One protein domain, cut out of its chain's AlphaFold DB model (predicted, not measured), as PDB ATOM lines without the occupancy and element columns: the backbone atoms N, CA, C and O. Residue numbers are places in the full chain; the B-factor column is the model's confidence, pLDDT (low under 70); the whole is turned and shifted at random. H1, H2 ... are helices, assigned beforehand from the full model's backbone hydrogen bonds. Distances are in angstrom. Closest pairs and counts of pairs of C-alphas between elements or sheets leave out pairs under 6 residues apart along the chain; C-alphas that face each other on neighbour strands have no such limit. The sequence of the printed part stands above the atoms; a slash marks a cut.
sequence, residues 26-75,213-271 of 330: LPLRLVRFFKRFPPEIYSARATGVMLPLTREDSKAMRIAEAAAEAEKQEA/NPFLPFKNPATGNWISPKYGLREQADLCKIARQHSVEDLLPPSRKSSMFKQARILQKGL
ATOM      1  N   LEU A  26      54.794 -10.110 -12.549       85.69
ATOM      2  CA  LEU A  26      53.428  -9.600 -12.630       85.69
ATOM      3  C   LEU A  26      52.538 -10.561 -11.829       85.69
ATOM      4  O   LEU A  26      52.591 -11.777 -12.050       85.69
ATOM      5  N   PRO A  27      51.718 -10.057 -10.901       92.56
ATOM      6  CA  PRO A  27      50.866 -10.914 -10.105       92.56
ATOM      7  C   PRO A  27      49.952 -11.729 -11.016       92.56
ATOM      8  O   PRO A  27      49.403 -11.222 -11.997       92.56
ATOM      9  N   LEU A  28      49.752 -12.999 -10.654       92.00
ATOM     10  CA  LEU A  28      48.959 -13.975 -11.410       92.00
ATOM     11  C   LEU A  28      47.602 -13.423 -11.860       92.00
ATOM     12  O   LEU A  28      47.122 -13.763 -12.939       92.00
ATOM     13  N   ARG A  29      46.987 -12.551 -11.053       93.69
ATOM     14  CA  ARG A  29      45.714 -11.903 -11.384       93.69
ATOM     15  C   ARG A  29      45.823 -10.992 -12.612       93.69
ATOM     16  O   ARG A  29      44.957 -11.071 -13.479       93.69
ATOM     17  N   LEU A  30      46.883 -10.187 -12.717       94.19
ATOM     18  CA  LEU A  30      47.154  -9.359 -13.897       94.19
ATOM     19  C   LEU A  30      47.562 -10.213 -15.097       94.19
ATOM     20  O   LEU A  30      47.064  -9.984 -16.190       94.19
ATOM     21  N   VAL A  31      48.384 -11.245 -14.897       93.56
ATOM     22  CA  VAL A  31      48.780 -12.154 -15.988       93.56
ATOM     23  C   VAL A  31      47.564 -12.868 -16.584       93.56
ATOM     24  O   VAL A  31      47.380 -12.877 -17.797       93.56
ATOM     25  N   ARG A  32      46.678 -13.421 -15.742       94.62
ATOM     26  CA  ARG A  32      45.417 -14.042 -16.187       94.62
ATOM     27  C   ARG A  32      44.511 -13.040 -16.895       94.62
ATOM     28  O   ARG A  32      43.867 -13.400 -17.877       94.62
ATOM     29  N   PHE A  33      44.463 -11.802 -16.399       95.75
ATOM     30  CA  PHE A  33      43.711 -10.732 -17.037       95.75
ATOM     31  C   PHE A  33      44.257 -10.441 -18.437       95.75
ATOM     32  O   PHE A  33      43.500 -10.544 -19.395       95.75
ATOM     33  N   PHE A  34      45.560 -10.181 -18.579       93.38
ATOM     34  CA  PHE A  34      46.181  -9.865 -19.867       93.38
ATOM     35  C   PHE A  34      46.178 -11.041 -20.848       93.38
ATOM     36  O   PHE A  34      46.034 -10.831 -22.047       93.38
ATOM     37  N   LYS A  35      46.228 -12.287 -20.358       92.69
ATOM     38  CA  LYS A  35      46.031 -13.481 -21.193       92.69
ATOM     39  C   LYS A  35      44.635 -13.520 -21.823       92.69
ATOM     40  O   LYS A  35      44.482 -13.977 -22.949       92.69
ATOM     41  N   ARG A  36      43.613 -13.073 -21.088       94.31
ATOM     42  CA  ARG A  36      42.225 -13.039 -21.574       94.31
ATOM     43  C   ARG A  36      41.912 -11.770 -22.368       94.31
ATOM     44  O   ARG A  36      41.085 -11.811 -23.270       94.31
ATOM     45  N   PHE A  37      42.557 -10.664 -22.014       93.12
ATOM     46  CA  PHE A  37      42.357  -9.339 -22.589       93.12
ATOM     47  C   PHE A  37      43.718  -8.737 -22.960       93.12
ATOM     48  O   PHE A  37      44.318  -8.036 -22.141       93.12
ATOM     49  N   PRO A  38      44.216  -9.014 -24.180       91.19
ATOM     50  CA  PRO A  38      45.519  -8.536 -24.626       91.19
ATOM     51  C   PRO A  38      45.600  -7.001 -24.614       91.19
ATOM     52  O   PRO A  38      44.690  -6.333 -25.123       91.19
ATOM     53  N   PRO A  39      46.677  -6.410 -24.068       89.12
ATOM     54  CA  PRO A  39      46.793  -4.959 -23.940       89.12
ATOM     55  C   PRO A  39      46.851  -4.246 -25.299       89.12
ATOM     56  O   PRO A  39      46.402  -3.110 -25.405       89.12
ATOM     57  N   GLU A  40      47.312  -4.908 -26.359       88.00
ATOM     58  CA  GLU A  40      47.338  -4.359 -27.726       88.00
ATOM     59  C   GLU A  40      45.952  -3.940 -28.227       88.00
ATOM     60  O   GLU A  40      45.813  -2.960 -28.949       88.00
ATOM     61  N   ILE A  41      44.914  -4.664 -27.805       86.56
ATOM     62  CA  ILE A  41      43.542  -4.441 -28.262       86.56
ATOM     63  C   ILE A  41      42.788  -3.533 -27.291       86.56
ATOM     64  O   ILE A  41      41.964  -2.719 -27.701       86.56
ATOM     65  N   TYR A  42      43.041  -3.698 -25.991       87.06
ATOM     66  CA  TYR A  42      42.203  -3.107 -24.953       87.06
ATOM     67  C   TYR A  42      42.828  -1.933 -24.219       87.06
ATOM     68  O   TYR A  42      42.082  -1.207 -23.568       87.06
ATOM     69  N   SER A  43      44.149  -1.750 -24.269       86.12
ATOM     70  CA  SER A  43      44.804  -0.725 -23.456       86.12
ATOM     71  C   SER A  43      44.304   0.673 -23.803       86.12
ATOM     72  O   SER A  43      44.009   0.995 -24.960       86.12
ATOM     73  N   ALA A  44      44.235   1.531 -22.785       81.06
ATOM     74  CA  ALA A  44      43.932   2.947 -22.974       81.06
ATOM     75  C   ALA A  44      44.934   3.606 -23.940       81.06
ATOM     76  O   ALA A  44      44.547   4.433 -24.764       81.06
ATOM     77  N   ARG A  45      46.203   3.178 -23.881       78.56
ATOM     78  CA  ARG A  45      47.269   3.658 -24.763       78.56
ATOM     79  C   ARG A  45      47.082   3.233 -26.222       78.56
ATOM     80  O   ARG A  45      47.225   4.076 -27.097       78.56
ATOM     81  N   ALA A  46      46.760   1.965 -26.492       74.12
ATOM     82  CA  ALA A  46      46.615   1.471 -27.867       74.12
ATOM     83  C   ALA A  46      45.314   1.941 -28.524       74.12
ATOM     84  O   ALA A  46      45.293   2.280 -29.704       74.12
ATOM     85  N   THR A  47      44.222   1.989 -27.761       71.44
ATOM     86  CA  THR A  47      42.935   2.450 -28.295       71.44
ATOM     87  C   THR A  47      42.905   3.963 -28.503       71.44
ATOM     88  O   THR A  47      42.161   4.442 -29.358       71.44
ATOM     89  N   GLY A  48      43.661   4.729 -27.706       70.88
ATOM     90  CA  GLY A  48      43.554   6.190 -27.647       70.88
ATOM     91  C   GLY A  48      42.165   6.671 -27.201       70.88
ATOM     92  O   GLY A  48      41.874   7.866 -27.233       70.88
ATOM     93  N   VAL A  49      41.280   5.752 -26.799       68.88
ATOM     94  CA  VAL A  49      39.907   6.052 -26.403       68.88
ATOM     95  C   VAL A  49      39.906   6.362 -24.913       68.88
ATOM     96  O   VAL A  49      39.955   5.473 -24.061       68.88
ATOM     97  N   MET A  50      39.822   7.646 -24.585       70.56
ATOM     98  CA  MET A  50      39.548   8.097 -23.225       70.56
ATOM     99  C   MET A  50      38.056   7.921 -22.916       70.56
ATOM    100  O   MET A  50      37.200   8.225 -23.747       70.56
ATOM    101  N   LEU A  51      37.715   7.437 -21.712       76.62
ATOM    102  CA  LEU A  51      36.316   7.470 -21.267       76.62
ATOM    103  C   LEU A  51      35.874   8.935 -21.185       76.62
ATOM    104  O   LEU A  51      36.578   9.711 -20.542       76.62
ATOM    105  N   PRO A  52      34.707   9.314 -21.732       73.44
ATOM    106  CA  PRO A  52      34.214  10.676 -21.597       73.44
ATOM    107  C   PRO A  52      33.939  10.984 -20.124       73.44
ATOM    108  O   PRO A  52      33.333  10.190 -19.390       73.44
ATOM    109  N   LEU A  53      34.405  12.148 -19.676       72.12
ATOM    110  CA  LEU A  53      34.262  12.563 -18.289       72.12
ATOM    111  C   LEU A  53      32.831  13.035 -18.023       72.12
ATOM    112  O   LEU A  53      32.276  12.689 -16.973       72.12
ATOM    113  N   THR A  54      32.211  13.790 -18.937       68.31
ATOM    114  CA  THR A  54      30.840  14.312 -18.805       68.31
ATOM    115  C   THR A  54      29.846  13.714 -19.813       68.31
ATOM    116  O   THR A  54      30.206  13.080 -20.804       68.31
ATOM    117  N   ARG A  55      28.546  13.913 -19.537       69.81
ATOM    118  CA  ARG A  55      27.474  13.611 -20.498       69.81
ATOM    119  C   ARG A  55      27.552  14.550 -21.705       69.81
ATOM    120  O   ARG A  55      27.221  14.120 -22.802       69.81
ATOM    121  N   GLU A  56      27.987  15.789 -21.507       74.56
ATOM    122  CA  GLU A  56      28.207  16.767 -22.576       74.56
ATOM    123  C   GLU A  56      29.361  16.344 -23.470       74.56
ATOM    124  O   GLU A  56      29.133  16.198 -24.657       74.56
ATOM    125  N   ASP A  57      30.511  15.966 -22.913       75.88
ATOM    126  CA  ASP A  57      31.635  15.402 -23.668       75.88
ATOM    127  C   ASP A  57      31.189  14.151 -24.422       75.88
ATOM    128  O   ASP A  57      31.488  13.990 -25.596       75.88
ATOM    129  N   SER A  58      30.397  13.276 -23.790       73.62
ATOM    130  CA  SER A  58      29.868  12.094 -24.481       73.62
ATOM    131  C   SER A  58      28.919  12.450 -25.633       73.62
ATOM    132  O   SER A  58      28.880  11.736 -26.631       73.62
ATOM    133  N   LYS A  59      28.153  13.543 -25.513       75.75
ATOM    134  CA  LYS A  59      27.293  14.057 -26.587       75.75
ATOM    135  C   LYS A  59      28.134  14.725 -27.671       75.75
ATOM    136  O   LYS A  59      27.913  14.433 -28.835       75.75
ATOM    137  N   ALA A  60      29.109  15.549 -27.299       76.50
ATOM    138  CA  ALA A  60      30.021  16.235 -28.201       76.50
ATOM    139  C   ALA A  60      30.857  15.235 -29.003       76.50
ATOM    140  O   ALA A  60      30.924  15.350 -30.216       76.50
ATOM    141  N   MET A  61      31.392  14.189 -28.364       74.06
ATOM    142  CA  MET A  61      32.086  13.103 -29.058       74.06
ATOM    143  C   MET A  61      31.164  12.362 -30.028       74.06
ATOM    144  O   MET A  61      31.589  12.065 -31.135       74.06
ATOM    145  N   ARG A  62      29.898  12.104 -29.660       77.00
ATOM    146  CA  ARG A  62      28.919  11.493 -30.579       77.00
ATOM    147  C   ARG A  62      28.556  12.404 -31.751       77.00
ATOM    148  O   ARG A  62      28.379  11.905 -32.853       77.00
ATOM    149  N   ILE A  63      28.432  13.710 -31.520       80.75
ATOM    150  CA  ILE A  63      28.155  14.699 -32.570       80.75
ATOM    151  C   ILE A  63      29.359  14.814 -33.508       80.75
ATOM    152  O   ILE A  63      29.185  14.748 -34.718       80.75
ATOM    153  N   ALA A  64      30.573  14.917 -32.964       77.00
ATOM    154  CA  ALA A  64      31.807  14.944 -33.742       77.00
ATOM    155  C   ALA A  64      32.004  13.648 -34.543       77.00
ATOM    156  O   ALA A  64      32.431  13.690 -35.693       77.00
ATOM    157  N   GLU A  65      31.652  12.494 -33.967       78.38
ATOM    158  CA  GLU A  65      31.685  11.210 -34.671       78.38
ATOM    159  C   GLU A  65      30.656  11.163 -35.806       78.38
ATOM    160  O   GLU A  65      31.016  10.801 -36.923       78.38
ATOM    161  N   ALA A  66      29.417  11.603 -35.564       82.19
ATOM    162  CA  ALA A  66      28.389  11.689 -36.599       82.19
ATOM    163  C   ALA A  66      28.778  12.659 -37.732       82.19
ATOM    164  O   ALA A  66      28.568  12.342 -38.902       82.19
ATOM    165  N   ALA A  67      29.393  13.801 -37.407       82.88
ATOM    166  CA  ALA A  67      29.902  14.758 -38.391       82.88
ATOM    167  C   ALA A  67      31.041  14.156 -39.237       82.88
ATOM    168  O   ALA A  67      30.996  14.213 -40.463       82.88
ATOM    169  N   ALA A  68      32.007  13.481 -38.605       79.00
ATOM    170  CA  ALA A  68      33.099  12.809 -39.313       79.00
ATOM    171  C   ALA A  68      32.620  11.620 -40.171       79.00
ATOM    172  O   ALA A  68      33.245  11.276 -41.178       79.00
ATOM    173  N   GLU A  69      31.538  10.944 -39.774       80.12
ATOM    174  CA  GLU A  69      30.890   9.923 -40.601       80.12
ATOM    175  C   GLU A  69      30.169  10.540 -41.807       80.12
ATOM    176  O   GLU A  69      30.288   9.988 -42.902       80.12
ATOM    177  N   ALA A  70      29.506  11.691 -41.645       81.00
ATOM    178  CA  ALA A  70      28.878  12.427 -42.743       81.00
ATOM    179  C   ALA A  70      29.910  12.897 -43.785       81.00
ATOM    180  O   ALA A  70      29.764  12.579 -44.964       81.00
ATOM    181  N   GLU A  71      31.019  13.513 -43.359       80.75
ATOM    182  CA  GLU A  71      32.110  13.926 -44.261       80.75
ATOM    183  C   GLU A  71      32.700  12.740 -45.045       80.75
ATOM    184  O   GLU A  71      32.991  12.836 -46.239       80.75
ATOM    185  N   LYS A  72      32.838  11.568 -44.409       77.56
ATOM    186  CA  LYS A  72      33.298  10.343 -45.091       77.56
ATOM    187  C   LYS A  72      32.285   9.803 -46.095       77.56
ATOM    188  O   LYS A  72      32.693   9.196 -47.090       77.56
ATOM    189  N   GLN A  73      30.988   9.959 -45.833       75.69
ATOM    190  CA  GLN A  73      29.945   9.587 -46.786       75.69
ATOM    191  C   GLN A  73      29.945  10.537 -47.988       75.69
ATOM    192  O   GLN A  73      29.909  10.060 -49.122       75.69
ATOM    193  N   GLU A  74      30.099  11.842 -47.768       77.56
ATOM    194  CA  GLU A  74      30.228  12.843 -48.835       77.56
ATOM    195  C   GLU A  74      31.491  12.629 -49.682       77.56
ATOM    196  O   GLU A  74      31.426  12.593 -50.910       77.56
ATOM    197  N   ALA A  75      32.641  12.347 -49.065       73.06
ATOM    198  CA  ALA A  75      33.864  12.028 -49.803       73.06
ATOM    199  C   ALA A  75      33.722  10.757 -50.670       73.06
ATOM    200  O   ALA A  75      34.231  10.699 -51.793       73.06
ATOM    201  N   ASN A 213      34.874  -3.567 -24.302       91.56
ATOM    202  CA  ASN A 213      35.685  -3.319 -23.109       91.56
ATOM    203  C   ASN A 213      35.144  -4.136 -21.912       91.56
ATOM    204  O   ASN A 213      33.964  -4.003 -21.576       91.56
ATOM    205  N   PRO A 214      35.979  -4.941 -21.223       94.38
ATOM    206  CA  PRO A 214      35.532  -5.788 -20.116       94.38
ATOM    207  C   PRO A 214      35.125  -5.016 -18.845       94.38
ATOM    208  O   PRO A 214      34.497  -5.593 -17.954       94.38
ATOM    209  N   PHE A 215      35.475  -3.732 -18.734       94.81
ATOM    210  CA  PHE A 215      35.172  -2.878 -17.580       94.81
ATOM    211  C   PHE A 215      33.872  -2.087 -17.710       94.81
ATOM    212  O   PHE A 215      33.387  -1.534 -16.719       94.81
ATOM    213  N   LEU A 216      33.304  -2.015 -18.911       93.25
ATOM    214  CA  LEU A 216      32.092  -1.255 -19.168       93.25
ATOM    215  C   LEU A 216      30.901  -2.192 -19.376       93.25
ATOM    216  O   LEU A 216      31.060  -3.270 -19.950       93.25
ATOM    217  N   PRO A 217      29.703  -1.804 -18.907       94.62
ATOM    218  CA  PRO A 217      28.490  -2.472 -19.337       94.62
ATOM    219  C   PRO A 217      28.304  -2.220 -20.833       94.62
ATOM    220  O   PRO A 217      28.556  -1.114 -21.321       94.62
ATOM    221  N   PHE A 218      27.842  -3.232 -21.554       91.38
ATOM    222  CA  PHE A 218      27.565  -3.112 -22.980       91.38
ATOM    223  C   PHE A 218      26.123  -3.508 -23.265       91.38
ATOM    224  O   PHE A 218      25.539  -4.352 -22.583       91.38
ATOM    225  N   LYS A 219      25.532  -2.855 -24.260       93.12
ATOM    226  CA  LYS A 219      24.174  -3.145 -24.702       93.12
ATOM    227  C   LYS A 219      24.232  -4.275 -25.723       93.12
ATOM    228  O   LYS A 219      24.972  -4.168 -26.700       93.12
ATOM    229  N   ASN A 220      23.471  -5.344 -25.505       92.44
ATOM    230  CA  ASN A 220      23.340  -6.402 -26.499       92.44
ATOM    231  C   ASN A 220      22.576  -5.843 -27.717       92.44
ATOM    232  O   ASN A 220      21.450  -5.371 -27.534       92.44
ATOM    233  N   PRO A 221      23.144  -5.870 -28.936       90.38
ATOM    234  CA  PRO A 221      22.471  -5.334 -30.116       90.38
ATOM    235  C   PRO A 221      21.213  -6.126 -30.500       90.38
ATOM    236  O   PRO A 221      20.281  -5.529 -31.020       90.38
ATOM    237  N   ALA A 222      21.161  -7.433 -30.211       93.19
ATOM    238  CA  ALA A 222      20.027  -8.284 -30.571       93.19
ATOM    239  C   ALA A 222      18.848  -8.133 -29.600       93.19
ATOM    240  O   ALA A 222      17.711  -7.968 -30.021       93.19
ATOM    241  N   THR A 223      19.113  -8.174 -28.289       94.31
ATOM    242  CA  THR A 223      18.052  -8.134 -27.263       94.31
ATOM    243  C   THR A 223      17.792  -6.740 -26.698       94.31
ATOM    244  O   THR A 223      16.816  -6.537 -25.987       94.31
ATOM    245  N   GLY A 224      18.682  -5.775 -26.937       93.38
ATOM    246  CA  GLY A 224      18.602  -4.425 -26.376       93.38
ATOM    247  C   GLY A 224      18.921  -4.322 -24.877       93.38
ATOM    248  O   GLY A 224      19.032  -3.205 -24.364       93.38
ATOM    249  N   ASN A 225      19.118  -5.443 -24.182       96.19
ATOM    250  CA  ASN A 225      19.394  -5.473 -22.748       96.19
ATOM    251  C   ASN A 225      20.841  -5.074 -22.437       96.19
ATOM    252  O   ASN A 225      21.778  -5.415 -23.165       96.19
ATOM    253  N   TRP A 226      21.031  -4.366 -21.323       95.38
ATOM    254  CA  TRP A 226      22.359  -4.035 -20.814       95.38
ATOM    255  C   TRP A 226      22.940  -5.217 -20.054       95.38
ATOM    256  O   TRP A 226      22.357  -5.703 -19.089       95.38
ATOM    257  N   ILE A 227      24.114  -5.657 -20.486       95.44
ATOM    258  CA  ILE A 227      24.869  -6.708 -19.825       95.44
ATOM    259  C   ILE A 227      25.860  -6.042 -18.870       95.44
ATOM    260  O   ILE A 227      26.556  -5.086 -19.231       95.44
ATOM    261  N   SER A 228      25.918  -6.554 -17.642       95.88
ATOM    262  CA  SER A 228      26.885  -6.138 -16.628       95.88
ATOM    263  C   SER A 228      28.329  -6.270 -17.136       95.88
ATOM    264  O   SER A 228      28.623  -7.152 -17.948       95.88
ATOM    265  N   PRO A 229      29.261  -5.424 -16.660       96.19
ATOM    266  CA  PRO A 229      30.665  -5.550 -17.032       96.19
ATOM    267  C   PRO A 229      31.217  -6.920 -16.610       96.19
ATOM    268  O   PRO A 229      30.781  -7.494 -15.612       96.19
ATOM    269  N   LYS A 230      32.207  -7.433 -17.351       95.88
ATOM    270  CA  LYS A 230      32.843  -8.727 -17.042       95.88
ATOM    271  C   LYS A 230      33.595  -8.702 -15.713       95.88
ATOM    272  O   LYS A 230      33.650  -9.731 -15.053       95.88
ATOM    273  N   TYR A 231      34.140  -7.542 -15.344       96.56
ATOM    274  CA  TYR A 231      34.708  -7.296 -14.020       96.56
ATOM    275  C   TYR A 231      33.919  -6.214 -13.292       96.56
ATOM    276  O   TYR A 231      33.696  -5.129 -13.840       96.56
ATOM    277  N   GLY A 232      33.534  -6.476 -12.045       96.94
ATOM    278  CA  GLY A 232      32.803  -5.519 -11.210       96.94
ATOM    279  C   GLY A 232      33.664  -4.327 -10.771       96.94
ATOM    280  O   GLY A 232      34.890  -4.375 -10.814       96.94
ATOM    281  N   LEU A 233      33.047  -3.245 -10.276       96.62
ATOM    282  CA  LEU A 233      33.777  -2.023  -9.879       96.62
ATOM    283  C   LEU A 233      34.828  -2.246  -8.777       96.62
ATOM    284  O   LEU A 233      35.797  -1.486  -8.710       96.62
ATOM    285  N   ARG A 234      34.629  -3.253  -7.914       97.19
ATOM    286  CA  ARG A 234      35.602  -3.657  -6.890       97.19
ATOM    287  C   ARG A 234      36.807  -4.345  -7.525       97.19
ATOM    288  O   ARG A 234      37.928  -3.922  -7.298       97.19
ATOM    289  N   GLU A 235      36.572  -5.322  -8.393       97.12
ATOM    290  CA  GLU A 235      37.638  -6.035  -9.104       97.12
ATOM    291  C   GLU A 235      38.427  -5.113 -10.032       97.12
ATOM    292  O   GLU A 235      39.648  -5.201 -10.094       97.12
ATOM    293  N   GLN A 236      37.746  -4.184 -10.706       96.38
ATOM    294  CA  GLN A 236      38.393  -3.129 -11.483       96.38
ATOM    295  C   GLN A 236      39.327  -2.292 -10.608       96.38
ATOM    296  O   GLN A 236      40.442  -1.988 -11.022       96.38
ATOM    297  N   ALA A 237      38.886  -1.916  -9.402       97.00
ATOM    298  CA  ALA A 237      39.713  -1.162  -8.470       97.00
ATOM    299  C   ALA A 237      40.904  -1.988  -7.968       97.00
ATOM    300  O   ALA A 237      42.001  -1.442  -7.903       97.00
ATOM    301  N   ASP A 238      40.716  -3.280  -7.684       97.19
ATOM    302  CA  ASP A 238      41.806  -4.190  -7.318       97.19
ATOM    303  C   ASP A 238      42.838  -4.296  -8.447       97.19
ATOM    304  O   ASP A 238      44.029  -4.138  -8.203       97.19
ATOM    305  N   LEU A 239      42.391  -4.508  -9.692       96.62
ATOM    306  CA  LEU A 239      43.267  -4.569 -10.864       96.62
ATOM    307  C   LEU A 239      44.019  -3.250 -11.059       96.62
ATOM    308  O   LEU A 239      45.227  -3.284 -11.245       96.62
ATOM    309  N   CYS A 240      43.342  -2.101 -10.951       96.19
ATOM    310  CA  CYS A 240      43.996  -0.790 -11.041       96.19
ATOM    311  C   CYS A 240      44.986  -0.567  -9.888       96.19
ATOM    312  O   CYS A 240      46.044   0.012 -10.097       96.19
ATOM    313  N   LYS A 241      44.668  -1.025  -8.669       96.25
ATOM    314  CA  LYS A 241      45.552  -0.909  -7.501       96.25
ATOM    315  C   LYS A 241      46.826  -1.726  -7.704       96.25
ATOM    316  O   LYS A 241      47.913  -1.191  -7.528       96.25
ATOM    317  N   ILE A 242      46.680  -2.986  -8.108       95.50
ATOM    318  CA  ILE A 242      47.803  -3.888  -8.374       95.50
ATOM    319  C   ILE A 242      48.614  -3.378  -9.576       95.50
ATOM    320  O   ILE A 242      49.834  -3.294  -9.514       95.50
ATOM    321  N   ALA A 243      47.956  -2.961 -10.658       94.44
ATOM    322  CA  ALA A 243      48.638  -2.424 -11.831       94.44
ATOM    323  C   ALA A 243      49.416  -1.143 -11.519       94.44
ATOM    324  O   ALA A 243      50.513  -0.973 -12.038       94.44
ATOM    325  N   ARG A 244      48.901  -0.284 -10.631       93.81
ATOM    326  CA  ARG A 244      49.624   0.900 -10.153       93.81
ATOM    327  C   ARG A 244      50.882   0.538  -9.374       93.81
ATOM    328  O   ARG A 244      51.910   1.157  -9.597       93.81
ATOM    329  N   GLN A 245      50.813  -0.468  -8.501       93.75
ATOM    330  CA  GLN A 245      51.985  -0.953  -7.759       93.75
ATOM    331  C   GLN A 245      53.095  -1.430  -8.704       93.75
ATOM    332  O   GLN A 245      54.265  -1.190  -8.443       93.75
ATOM    333  N   HIS A 246      52.720  -2.038  -9.832       92.00
ATOM    334  CA  HIS A 246      53.657  -2.528 -10.844       92.00
ATOM    335  C   HIS A 246      53.857  -1.570 -12.033       92.00
ATOM    336  O   HIS A 246      54.457  -1.965 -13.027       92.00
ATOM    337  N   SER A 247      53.358  -0.329 -11.964       91.19
ATOM    338  CA  SER A 247      53.443   0.676 -13.043       91.19
ATOM    339  C   SER A 247      52.951   0.203 -14.429       91.19
ATOM    340  O   SER A 247      53.431   0.657 -15.461       91.19
ATOM    341  N   VAL A 248      51.969  -0.704 -14.467       92.69
ATOM    342  CA  VAL A 248      51.333  -1.243 -15.692       92.69
ATOM    343  C   VAL A 248      49.877  -0.784 -15.846       92.69
ATOM    344  O   VAL A 248      49.076  -1.424 -16.529       92.69
ATOM    345  N   GLU A 249      49.501   0.318 -15.189       92.69
ATOM    346  CA  GLU A 249      48.132   0.858 -15.209       92.69
ATOM    347  C   GLU A 249      47.700   1.294 -16.621       92.69
ATOM    348  O   GLU A 249      46.552   1.074 -16.998       92.69
ATOM    349  N   ASP A 250      48.625   1.793 -17.443       90.88
ATOM    350  CA  ASP A 250      48.345   2.265 -18.810       90.88
ATOM    351  C   ASP A 250      48.007   1.138 -19.799       90.88
ATOM    352  O   ASP A 250      47.380   1.371 -20.837       90.88
ATOM    353  N   LEU A 251      48.414  -0.094 -19.473       92.19
ATOM    354  CA  LEU A 251      48.117  -1.292 -20.260       92.19
ATOM    355  C   LEU A 251      46.696  -1.811 -20.011       92.19
ATOM    356  O   LEU A 251      46.189  -2.622 -20.787       92.19
ATOM    357  N   LEU A 252      46.042  -1.366 -18.933       93.81
ATOM    358  CA  LEU A 252      44.663  -1.736 -18.657       93.81
ATOM    359  C   LEU A 252      43.690  -1.008 -19.597       93.81
ATOM    360  O   LEU A 252      43.972   0.095 -20.080       93.81
ATOM    361  N   PRO A 253      42.499  -1.593 -19.819       93.31
ATOM    362  CA  PRO A 253      41.431  -0.879 -20.480       93.31
ATOM    363  C   PRO A 253      41.053   0.398 -19.735       93.31
ATOM    364  O   PRO A 253      41.110   0.446 -18.499       93.31
ATOM    365  N   PRO A 254      40.612   1.433 -20.467       91.81
ATOM    366  CA  PRO A 254      40.263   2.695 -19.851       91.81
ATOM    367  C   PRO A 254      39.089   2.452 -18.881       91.81
ATOM    368  O   PRO A 254      38.114   1.757 -19.196       91.81
ATOM    369  N   SER A 255      39.218   2.965 -17.653       92.75
ATOM    370  CA  SER A 255      38.332   2.645 -16.527       92.75
ATOM    371  C   SER A 255      37.970   3.880 -15.713       92.75
ATOM    372  O   SER A 255      38.775   4.787 -15.534       92.75
ATOM    373  N   ARG A 256      36.782   3.873 -15.089       92.44
ATOM    374  CA  ARG A 256      36.379   4.909 -14.117       92.44
ATOM    375  C   ARG A 256      37.239   4.909 -12.848       92.44
ATOM    376  O   ARG A 256      37.133   5.837 -12.043       92.44
ATOM    377  N   LYS A 257      38.004   3.839 -12.615       95.31
ATOM    378  CA  LYS A 257      38.837   3.647 -11.425       95.31
ATOM    379  C   LYS A 257      40.313   3.982 -11.652       95.31
ATOM    380  O   LYS A 257      41.021   4.049 -10.644       95.31
ATOM    381  N   SER A 258      40.736   4.234 -12.895       93.56
ATOM    382  CA  SER A 258      42.126   4.573 -13.196       93.56
ATOM    383  C   SER A 258      42.523   5.930 -12.608       93.56
ATOM    384  O   SER A 258      41.682   6.813 -12.406       93.56
ATOM    385  N   SER A 259      43.806   6.079 -12.291       92.50
ATOM    386  CA  SER A 259      44.386   7.278 -11.686       92.50
ATOM    387  C   SER A 259      44.233   8.484 -12.607       92.50
ATOM    388  O   SER A 259      43.613   9.470 -12.212       92.50
ATOM    389  N   MET A 260      44.665   8.344 -13.867       89.50
ATOM    390  CA  MET A 260      44.560   9.385 -14.896       89.50
ATOM    391  C   MET A 260      43.138   9.923 -15.034       89.50
ATOM    392  O   MET A 260      42.903  11.128 -15.040       89.50
ATOM    393  N   PHE A 261      42.156   9.024 -15.075       91.50
ATOM    394  CA  PHE A 261      40.766   9.420 -15.231       91.50
ATOM    395  C   PHE A 261      40.203  10.111 -13.979       91.50
ATOM    396  O   PHE A 261      39.383  11.023 -14.090       91.50
ATOM    397  N   LYS A 262      40.627   9.708 -12.774       92.75
ATOM    398  CA  LYS A 262      40.239  10.393 -11.530       92.75
ATOM    399  C   LYS A 262      40.850  11.786 -11.443       92.75
ATOM    400  O   LYS A 262      40.131  12.712 -11.084       92.75
ATOM    401  N   GLN A 263      42.126  11.923 -11.788       91.00
ATOM    402  CA  GLN A 263      42.828  13.205 -11.809       91.00
ATOM    403  C   GLN A 263      42.172  14.156 -12.807       91.00
ATOM    404  O   GLN A 263      41.722  15.225 -12.411       91.00
ATOM    405  N   ALA A 264      41.982  13.717 -14.054       90.31
ATOM    406  CA  ALA A 264      41.288  14.501 -15.073       90.31
ATOM    407  C   ALA A 264      39.873  14.900 -14.620       90.31
ATOM    408  O   ALA A 264      39.453  16.039 -14.802       90.31
ATOM    409  N   ARG A 265      39.138  13.988 -13.967       91.25
ATOM    410  CA  ARG A 265      37.798  14.285 -13.445       91.25
ATOM    411  C   ARG A 265      37.818  15.356 -12.362       91.25
ATOM    412  O   ARG A 265      36.912  16.181 -12.355       91.25
ATOM    413  N   ILE A 266      38.769  15.297 -11.436       90.19
ATOM    414  CA  ILE A 266      38.886  16.280 -10.356       90.19
ATOM    415  C   ILE A 266      39.268  17.641 -10.944       90.19
ATOM    416  O   ILE A 266      38.587  18.612 -10.646       90.19
ATOM    417  N   LEU A 267      40.260  17.688 -11.840       90.38
ATOM    418  CA  LEU A 267      40.702  18.924 -12.496       90.38
ATOM    419  C   LEU A 267      39.590  19.587 -13.316       90.38
ATOM    420  O   LEU A 267      39.409  20.792 -13.240       90.38
ATOM    421  N   GLN A 268      38.830  18.807 -14.089       88.12
ATOM    422  CA  GLN A 268      37.803  19.364 -14.973       88.12
ATOM    423  C   GLN A 268      36.510  19.731 -14.230       88.12
ATOM    424  O   GLN A 268      35.796  20.633 -14.654       88.12
ATOM    425  N   LYS A 269      36.132  18.980 -13.183       85.81
ATOM    426  CA  LYS A 269      34.797  19.105 -12.565       85.81
ATOM    427  C   LYS A 269      34.781  19.687 -11.162       85.81
ATOM    428  O   LYS A 269      33.685  20.009 -10.705       85.81
ATOM    429  N   GLY A 270      35.914  19.687 -10.469       91.06
ATOM    430  CA  GLY A 270      35.996  20.145  -9.091       91.06
ATOM    431  C   GLY A 270      35.135  19.349  -8.105       91.06
ATOM    432  O   GLY A 270      34.660  18.231  -8.372       91.06
ATOM    433  N   LEU A 271      34.920  19.942  -6.929       92.12
ATOM    434  CA  LEU A 271      34.001  19.417  -5.921       92.12
ATOM    435  C   LEU A 271      32.565  19.803  -6.287       92.12
ATOM    436  O   LEU A 271      32.256  20.962  -6.536       92.12
TER     437      LEU A 271
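AT A GLANCE: This is residues 26 to 75 and 213 to 271 of the 330 residues of a protein of Phialophora attinorum (UniProt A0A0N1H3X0). H1 and H5 pack together at one side of a core of loops, H2 and H3 adjoin it, and two arms stick out: residues 62 to 75 of H4 and loop 220 to 225. The printed part has 109 residues with six named helices, H1 to H6 in order, and no named strand: all helix. It is only just loose, close to compact (radius of gyration of the C-alphas 16.0 A), spanning 49 by 38 by 28 A.

IN THESE COORDINATES: H1, residues 28 to 36, begins at C-alpha (48.959, -13.975, -11.410). H2 is residues 39 to 42, H3 44 to 47. H4, residues 55 to 75, measures 30.0 A; H5, 233 to 245, 18.4 A; H6, 259 to 269, 15.3 A, ending at C-alpha (34.797, 19.105, -12.565).

HOW THE PARTS SIT: H1 touches residues 239 to 243 of H5 alone, only just about perpendicular at 70.1 degrees; the closest C-alphas, of Leu 30 and Leu 239, are 6.9 A apart. H2 and H3 only just touch, only at the corner, with 3 pairs of C-alphas within 8 A, the closest Glu 40 and Ala 46, 5.9 A. H4 and H6 touch no helix. Every O i to N i+4 pair is within hydrogen-bond range in H1, H4, H5 and H6; H2 and H3 are too short for one.

THE WHOLE: Residues 76 to 212 are not printed; C-alphas 75 and 213 are 30.8 A apart. The link H5 to H6 is long. Residues 49, 54 and 55 have pLDDT under 70.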